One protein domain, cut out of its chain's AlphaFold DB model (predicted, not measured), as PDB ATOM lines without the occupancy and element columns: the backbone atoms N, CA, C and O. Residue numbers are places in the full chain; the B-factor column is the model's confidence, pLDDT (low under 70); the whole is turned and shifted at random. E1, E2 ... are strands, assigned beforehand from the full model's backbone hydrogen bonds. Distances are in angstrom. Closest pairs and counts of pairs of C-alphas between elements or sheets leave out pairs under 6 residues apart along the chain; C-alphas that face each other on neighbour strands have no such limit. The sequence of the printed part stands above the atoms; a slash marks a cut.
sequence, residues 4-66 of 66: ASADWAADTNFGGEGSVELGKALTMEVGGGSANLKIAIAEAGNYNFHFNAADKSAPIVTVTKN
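Overview. This is residues 4 to 66 of the 66 residues of an uncharacterized protein of Vibrio parahaemolyticus (UniProt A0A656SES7). With little regular structure, the domain is a narrow wall of three strands, the hairpin E3 and E4 with short E2 beside E4, and mostly loop, including residues 35 to 41, over one face. Short E1 lies off the sheet toward one end. The 63 printed residues hold E1, E2, E3 and E4 in chain order, no named helix; the sheet, E2 - E4 - E3, is antiparallel; the class is all strand, with 18 residues in named strands. The whole is compact, radius of gyration of the C-alphas 11.9 A, but elongated, spanning 33 by 21 by 20 A.

Arrangement. Inner strand E4, residues 60 to 65, is antiparallel to E3, residues 47 to 52, at 162 degrees; N 48 and O 64 are 2.8 A apart, within hydrogen-bond range. On its other side E2, residues 25 to 27, is antiparallel at 149 degrees, with N 26 and O 61 2.9 A apart, within hydrogen-bond range. E1, residues 13 to 15, pairs with no named strand; its residues 14 to 15 pair antiparallel with residues 29 to 30.

Along the chain. E3 is 16.0 A long and E4 17.1 A. C-alpha 13 begins E1 at (222.394, 350.108, 305.414); C-alpha 65 ends E4 at (218.055, 328.513, 295.737).

Size, cuts and confidence. The printed part has no cut; the E2 to E3 link is long, 19 residues. No printed residue is under 70 in pLDDT.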
ATOM      1  N   ALA A   4     224.022 347.074 301.727       96.38
ATOM      2  CA  ALA A   4     224.286 348.488 301.948       96.38
ATOM      3  C   ALA A   4     224.611 349.214 300.640       96.38
ATOM      4  O   ALA A   4     225.108 348.610 299.686       96.38
ATOM      5  N   SER A   5     224.338 350.516 300.617       95.44
ATOM      6  CA  SER A   5     224.905 351.458 299.652       95.44
ATOM      7  C   SER A   5     226.438 351.482 299.726       95.44
ATOM      8  O   SER A   5     227.045 351.090 300.725       95.44
ATOM      9  N   ALA A   6     227.086 351.943 298.652       97.62
ATOM     10  CA  ALA A   6     228.547 351.927 298.532       97.62
ATOM     11  C   ALA A   6     229.263 352.777 299.598       97.62
ATOM     12  O   ALA A   6     230.391 352.467 299.979       97.62
ATOM     13  N   ASP A   7     228.611 353.833 300.079       96.62
ATOM     14  CA  ASP A   7     229.096 354.729 301.128       96.62
ATOM     15  C   ASP A   7     228.688 354.284 302.543       96.62
ATOM     16  O   ASP A   7     229.057 354.938 303.517       96.62
ATOM     17  N   TRP A   8     227.969 353.162 302.670       94.56
ATOM     18  CA  TRP A   8     227.465 352.620 303.934       94.56
ATOM     19  C   TRP A   8     226.568 353.593 304.715       94.56
ATOM     20  O   TRP A   8     226.478 353.493 305.947       94.56
ATOM     21  N   ALA A   9     225.884 354.508 304.018       95.88
ATOM     22  CA  ALA A   9     225.001 355.489 304.636       95.88
ATOM     23  C   ALA A   9     223.904 354.817 305.480       95.88
ATOM     24  O   ALA A   9     223.326 353.800 305.103       95.88
ATOM     25  N   ALA A  10     223.630 355.373 306.664       94.31
ATOM     26  CA  ALA A  10     222.798 354.714 307.672       94.31
ATOM     27  C   ALA A  10     221.366 354.414 307.187       94.31
ATOM     28  O   ALA A  10     220.809 353.381 307.543       94.31
ATOM     29  N   ASP A  11     220.789 355.282 306.359       93.56
ATOM     30  CA  ASP A  11     219.448 355.136 305.778       93.56
ATOM     31  C   ASP A  11     219.362 354.073 304.667       93.56
ATOM     32  O   ASP A  11     218.274 353.711 304.217       93.56
ATOM     33  N   THR A  12     220.513 353.580 304.216       95.12
ATOM     34  CA  THR A  12     220.666 352.622 303.121       95.12
ATOM     35  C   THR A  12     221.562 351.458 303.522       95.12
ATOM     36  O   THR A  12     222.214 350.840 302.685       95.12
ATOM     37  N   ASN A  13     221.577 351.144 304.815       97.12
ATOM     38  CA  ASN A  13     222.394 350.108 305.414       97.12
ATOM     39  C   ASN A  13     221.492 349.139 306.185       97.12
ATOM     40  O   ASN A  13     220.939 349.490 307.227       97.12
ATOM     41  N   PHE A  14     221.319 347.937 305.636       97.50
ATOM     42  CA  PHE A  14     220.285 346.994 306.044       97.50
ATOM     43  C   PHE A  14     220.892 345.679 306.514       97.50
ATOM     44  O   PHE A  14     221.587 344.981 305.764       97.50
ATOM     45  N   GLY A  15     220.591 345.321 307.756       97.00
ATOM     46  CA  GLY A  15     221.093 344.126 308.420       97.00
ATOM     47  C   GLY A  15     220.051 343.546 309.365       97.00
ATOM     48  O   GLY A  15     218.860 343.546 309.063       97.00
ATOM     49  N   GLY A  16     220.506 343.041 310.502       96.56
ATOM     50  CA  GLY A  16     219.650 342.635 311.609       96.56
ATOM     51  C   GLY A  16     220.160 341.415 312.352       96.56
ATOM     52  O   GLY A  16     221.158 340.794 311.967       96.56
ATOM     53  N   GLU A  17     219.456 341.073 313.424       92.88
ATOM     54  CA  GLU A  17     219.697 339.853 314.184       92.88
ATOM     55  C   GLU A  17     218.857 338.672 313.669       92.88
ATOM     56  O   GLU A  17     217.746 338.824 313.168       92.88
ATOM     57  N   GLY A  18     219.403 337.459 313.791       89.88
ATOM     58  CA  GLY A  18     218.719 336.219 313.415       89.88
ATOM     59  C   GLY A  18     219.294 335.517 312.184       89.88
ATOM     60  O   GLY A  18     220.403 335.808 311.719       89.88
ATOM     61  N   SER A  19     218.540 334.531 311.698       95.56
ATOM     62  CA  SER A  19     218.920 333.668 310.579       95.56
ATOM     63  C   SER A  19     217.874 333.735 309.476       95.56
ATOM     64  O   SER A  19     216.691 333.520 309.723       95.56
ATOM     65  N   VAL A  20     218.325 333.976 308.249       97.50
ATOM     66  CA  VAL A  20     217.513 333.841 307.044       97.50
ATOM     67  C   VAL A  20     217.177 332.368 306.839       97.50
ATOM     68  O   VAL A  20     218.075 331.526 306.748       97.50
ATOM     69  N   GLU A  21     215.886 332.075 306.722       97.69
ATOM     70  CA  GLU A  21     215.385 330.781 306.272       97.69
ATOM     71  C   GLU A  21     215.088 330.849 304.770       97.69
ATOM     72  O   GLU A  21     214.441 331.786 304.295       97.69
ATOM     73  N   LEU A  22     215.573 329.867 304.004       97.69
ATOM     74  CA  LEU A  22     215.376 329.849 302.555       97.69
ATOM     75  C   LEU A  22     213.879 329.822 302.204       97.69
ATOM     76  O   LEU A  22     213.107 329.050 302.765       97.69
ATOM     77  N   GLY A  23     213.477 330.669 301.259       97.88
ATOM     78  CA  GLY A  23     212.099 330.813 300.791       97.88
ATOM     79  C   GLY A  23     211.182 331.629 301.704       97.88
ATOM     80  O   GLY A  23     210.049 331.897 301.307       97.88
ATOM     81  N   LYS A  24     211.640 332.062 302.885       98.25
ATOM     82  CA  LYS A  24     210.849 332.903 303.792       98.25
ATOM     83  C   LYS A  24     211.324 334.349 303.775       98.25
ATOM     84  O   LYS A  24     212.519 334.629 303.713       98.25
ATOM     85  N   ALA A  25     210.357 335.257 303.846       97.75
ATOM     86  CA  ALA A  25     210.615 336.675 304.019       97.75
ATOM     87  C   ALA A  25     211.123 336.954 305.436       97.75
ATOM     88  O   ALA A  25     210.564 336.459 306.415       97.75
ATOM     89  N   LEU A  26     212.154 337.787 305.525       97.88
ATOM     90  CA  LEU A  26     212.686 338.319 306.769       97.88
ATOM     91  C   LEU A  26     212.694 339.847 306.696       97.88
ATOM     92  O   LEU A  26     213.299 340.412 305.783       97.88
ATOM     93  N   THR A  27     212.050 340.504 307.659       97.75
ATOM     94  CA  THR A  27     212.172 341.955 307.842       97.75
ATOM     95  C   THR A  27     213.540 342.282 308.432       97.75
ATOM     96  O   THR A  27     213.974 341.657 309.397       97.75
ATOM     97  N   MET A  28     214.218 343.250 307.832       97.69
ATOM     98  CA  MET A  28     215.565 343.687 308.170       97.69
ATOM     99  C   MET A  28     215.533 344.927 309.065       97.69
ATOM    100  O   MET A  28     214.600 345.727 309.027       97.69
ATOM    101  N   GLU A  29     216.601 345.109 309.831       97.56
ATOM    102  CA  GLU A  29     216.882 346.345 310.556       97.56
ATOM    103  C   GLU A  29     217.550 347.375 309.643       97.56
ATOM    104  O   GLU A  29     218.259 347.027 308.692       97.56
ATOM    105  N   VAL A  30     217.377 348.653 309.982       96.69
ATOM    106  CA  VAL A  30     217.930 349.800 309.253       96.69
ATOM    107  C   VAL A  30     218.959 350.498 310.130       96.69
ATOM    108  O   VAL A  30     218.721 350.728 311.315       96.69
ATOM    109  N   GLY A  31     220.093 350.873 309.551       96.38
ATOM    110  CA  GLY A  31     221.111 351.663 310.229       96.38
ATOM    111  C   GLY A  31     222.495 351.037 310.175       96.38
ATOM    112  O   GLY A  31     222.667 349.816 310.138       96.38
ATOM    113  N   GLY A  32     223.511 351.900 310.267       93.06
ATOM    114  CA  GLY A  32     224.921 351.501 310.287       93.06
ATOM    115  C   GLY A  32     225.268 350.470 311.364       93.06
ATOM    116  O   GLY A  32     226.065 349.565 311.112       93.06
ATOM    117  N   GLY A  33     224.614 350.569 312.525       93.62
ATOM    118  CA  GLY A  33     224.812 349.683 313.674       93.62
ATOM    119  C   GLY A  33     224.072 348.343 313.620       93.62
ATOM    120  O   GLY A  33     224.280 347.532 314.516       93.62
ATOM    121  N   SER A  34     223.238 348.090 312.603       95.31
ATOM    122  CA  SER A  34     222.540 346.803 312.453       95.31
ATOM    123  C   SER A  34     223.529 345.635 312.363       95.31
ATOM    124  O   SER A  34     224.603 345.747 311.757       95.31
ATOM    125  N   ALA A  35     223.171 344.493 312.942       96.44
ATOM    126  CA  ALA A  35     224.021 343.308 312.915       96.44
ATOM    127  C   ALA A  35     224.080 342.654 311.516       96.44
ATOM    128  O   ALA A  35     223.367 343.024 310.582       96.44
ATOM    129  N   ASN A  36     224.962 341.663 311.355       96.44
ATOM    130  CA  ASN A  36     224.976 340.808 310.170       96.44
ATOM    131  C   ASN A  36     223.970 339.665 310.334       96.44
ATOM    132  O   ASN A  36     224.063 338.893 311.289       96.44
ATOM    133  N   LEU A  37     223.119 339.462 309.331       97.44
ATOM    134  CA  LEU A  37     222.211 338.318 309.288       97.44
ATOM    135  C   LEU A  37     222.972 337.011 309.058       97.44
ATOM    136  O   LEU A  37     223.922 336.962 308.272       97.44
ATOM    137  N   LYS A  38     222.537 335.921 309.682       97.75
ATOM    138  CA  LYS A  38     223.078 334.580 309.422       97.75
ATOM    139  C   LYS A  38     222.276 333.902 308.313       97.75
ATOM    140  O   LYS A  38     221.102 334.193 308.126       97.75
ATOM    141  N   ILE A  39     222.897 332.993 307.574       96.56
ATOM    142  CA  ILE A  39     222.212 332.111 306.622       96.56
ATOM    143  C   ILE A  39     222.955 330.779 306.590       96.56
ATOM    144  O   ILE A  39     224.186 330.761 306.592       96.56
ATOM    145  N   ALA A  40     222.216 329.674 306.600       96.88
ATOM    146  CA  ALA A  40     222.779 328.338 306.462       96.88
ATOM    147  C   ALA A  40     222.619 327.869 305.013       96.88
ATOM    148  O   ALA A  40     221.507 327.826 304.489       96.88
ATOM    149  N   ILE A  41     223.732 327.515 304.373       96.44
ATOM    150  CA  ILE A  41     223.778 327.017 302.998       96.44
ATOM    151  C   ILE A  41     224.270 325.573 303.050       96.44
ATOM    152  O   ILE A  41     225.435 325.327 303.350       96.44
ATOM    153  N   ALA A  42     223.365 324.620 302.821       96.50
ATOM    154  CA  ALA A  42     223.679 323.193 302.900       96.50
ATOM    155  C   ALA A  42     224.395 322.666 301.646       96.50
ATOM    156  O   ALA A  42     225.151 321.703 301.722       96.50
ATOM    157  N   GLU A  43     224.165 323.300 300.495       97.56
ATOM    158  CA  GLU A  43     224.674 322.861 299.199       97.56
ATOM    159  C   GLU A  43     225.307 324.042 298.465       97.56
ATOM    160  O   GLU A  43     224.743 325.136 298.428       97.56
ATOM    161  N   ALA A  44     226.477 323.829 297.858       97.75
ATOM    162  CA  ALA A  44     227.091 324.841 297.010       97.75
ATOM    163  C   ALA A  44     226.219 325.096 295.769       97.75
ATOM    164  O   ALA A  44     225.699 324.164 295.155       97.75
ATOM    165  N   GLY A  45     226.074 326.360 295.388       97.00
ATOM    166  CA  GLY A  45     225.253 326.749 294.250       97.00
ATOM    167  C   GLY A  45     224.960 328.241 294.243       97.00
ATOM    168  O   GLY A  45     225.473 328.996 295.069       97.00
ATOM    169  N   ASN A  46     224.116 328.650 293.300       97.88
ATOM    170  CA  ASN A  46     223.652 330.025 293.199       97.88
ATOM    171  C   ASN A  46     222.358 330.210 293.995       97.88
ATOM    172  O   ASN A  46     221.475 329.351 293.982       97.88
ATOM    173  N   TYR A  47     222.260 331.358 294.657       97.94
ATOM    174  CA  TYR A  47     221.102 331.761 295.440       97.94
ATOM    175  C   TYR A  47     220.681 333.163 295.018       97.94
ATOM    176  O   TYR A  47     221.525 334.048 294.858       97.94
ATOM    177  N   ASN A  48     219.380 333.369 294.866       97.81
ATOM    178  CA  ASN A  48     218.800 334.667 294.570       97.81
ATOM    179  C   ASN A  48     218.397 335.360 295.870       97.81
ATOM    180  O   ASN A  48     217.670 334.800 296.688       97.81
ATOM    181  N   PHE A  49     218.837 336.607 296.028       97.12
ATOM    182  CA  PHE A  49     218.451 337.486 297.126       97.12
ATOM    183  C   PHE A  49     217.424 338.478 296.587       97.12
ATOM    184  O   PHE A  49     217.771 339.428 295.888       97.12
ATOM    185  N   HIS A  50     216.149 338.242 296.882       97.69
ATOM    186  CA  HIS A  50     215.089 339.180 296.549       97.69
ATOM    187  C   HIS A  50     214.979 340.216 297.665       97.69
ATOM    188  O   HIS A  50     214.516 339.911 298.763       97.69
ATOM    189  N   PHE A  51     215.441 341.428 297.376       97.62
ATOM    190  CA  PHE A  51     215.442 342.548 298.306       97.62
ATOM    191  C   PHE A  51     214.341 343.544 297.937       97.62
ATOM    192  O   PHE A  51     214.295 344.033 296.808       97.62
ATOM    193  N   ASN A  52     213.470 343.853 298.894       97.69
ATOM    194  CA  ASN A  52     212.405 344.833 298.749       97.69
ATOM    195  C   ASN A  52     212.549 345.919 299.821       97.69
ATOM    196  O   ASN A  52     212.318 345.666 301.000       97.69
ATOM    197  N   ALA A  53     212.891 347.131 299.389       96.00
ATOM    198  CA  ALA A  53     212.974 348.324 300.233       96.00
ATOM    199  C   ALA A  53     211.969 349.408 299.814       96.00
ATOM    200  O   ALA A  53     212.263 350.599 299.906       96.00
ATOM    201  N   ALA A  54     210.792 349.004 299.320       96.56
ATOM    202  CA  ALA A  54     209.698 349.937 299.046       96.56
ATOM    203  C   ALA A  54     209.297 350.712 300.316       96.56
ATOM    204  O   ALA A  54     209.078 351.920 300.248       96.56
ATOM    205  N   ASP A  55     209.291 350.033 301.469       96.19
ATOM    206  CA  ASP A  55     209.343 350.657 302.791       96.19
ATOM    207  C   ASP A  55     210.776 350.568 303.335       96.19
ATOM    208  O   ASP A  55     211.254 349.502 303.720       96.19
ATOM    209  N   LYS A  56     211.475 351.706 303.357       91.94
ATOM    210  CA  LYS A  56     212.863 351.779 303.835       91.94
ATOM    211  C   LYS A  56     212.994 351.588 305.341       91.94
ATOM    212  O   LYS A  56     214.106 351.346 305.790       91.94
ATOM    213  N   SER A  57     211.912 351.731 306.108       94.75
ATOM    214  CA  SER A  57     211.921 351.555 307.563       94.75
ATOM    215  C   SER A  57     211.777 350.090 307.984       94.75
ATOM    216  O   SER A  57     212.186 349.729 309.085       94.75
ATOM    217  N   ALA A  58     211.248 349.249 307.090       95.75
ATOM    218  CA  ALA A  58     211.066 347.817 307.291       95.75
ATOM    219  C   ALA A  58     211.371 347.026 305.999       95.75
ATOM    220  O   ALA A  58     210.481 346.371 305.446       95.75
ATOM    221  N   PRO A  59     212.614 347.083 305.481       97.31
ATOM    222  CA  PRO A  59     212.967 346.376 304.260       97.31
ATOM    223  C   PRO A  59     212.890 344.865 304.465       97.31
ATOM    224  O   PRO A  59     213.127 344.358 305.558       97.31
ATOM    225  N   ILE A  60     212.580 344.129 303.404       97.88
ATOM    226  CA  ILE A  60     212.414 342.675 303.448       97.88
ATOM    227  C   ILE A  60     213.434 342.022 302.524       97.88
ATOM    228  O   ILE A  60     213.653 342.471 301.396       97.88
ATOM    229  N   VAL A  61     214.011 340.914 302.980       98.06
ATOM    230  CA  VAL A  61     214.811 340.021 302.146       98.06
ATOM    231  C   VAL A  61     214.242 338.609 302.164       98.06
ATOM    232  O   VAL A  61     213.918 338.065 303.218       98.06
ATOM    233  N   THR A  62     214.152 338.007 300.983       98.12
ATOM    234  CA  THR A  62     213.852 336.584 300.798       98.12
ATOM    235  C   THR A  62     214.985 335.966 299.999       98.12
ATOM    236  O   THR A  62     215.379 336.512 298.968       98.12
ATOM    237  N   VAL A  63     215.506 334.827 300.450       98.19
ATOM    238  CA  VAL A  63     216.596 334.129 299.753       98.19
ATOM    239  C   VAL A  63     216.107 332.784 299.245       98.19
ATOM    240  O   VAL A  63     215.577 331.995 300.020       98.19
ATOM    241  N   THR A  64     216.287 332.503 297.960       98.19
ATOM    242  CA  THR A  64     215.905 331.228 297.335       98.19
ATOM    243  C   THR A  64     217.099 330.585 296.647       98.19
ATOM    244  O   THR A  64     218.022 331.269 296.212       98.19
ATOM    245  N   LYS A  65     217.100 329.252 296.567       96.88
ATOM    246  CA  LYS A  65     218.055 328.513 295.737       96.88
ATOM    247  C   LYS A  65     217.613 328.598 294.271       96.88
ATOM    248  O   LYS A  65     216.407 328.542 294.017       96.88
ATOM    249  N   ASN A  66     218.571 328.740 293.356       91.31
ATOM    250  CA  ASN A  66     218.323 328.717 291.909       91.31
ATOM    251  C   ASN A  66     218.107 327.301 291.382       91.31
ATOM    252  O   ASN A  66     218.743 326.366 291.925       91.31
TER     253      ASN A  66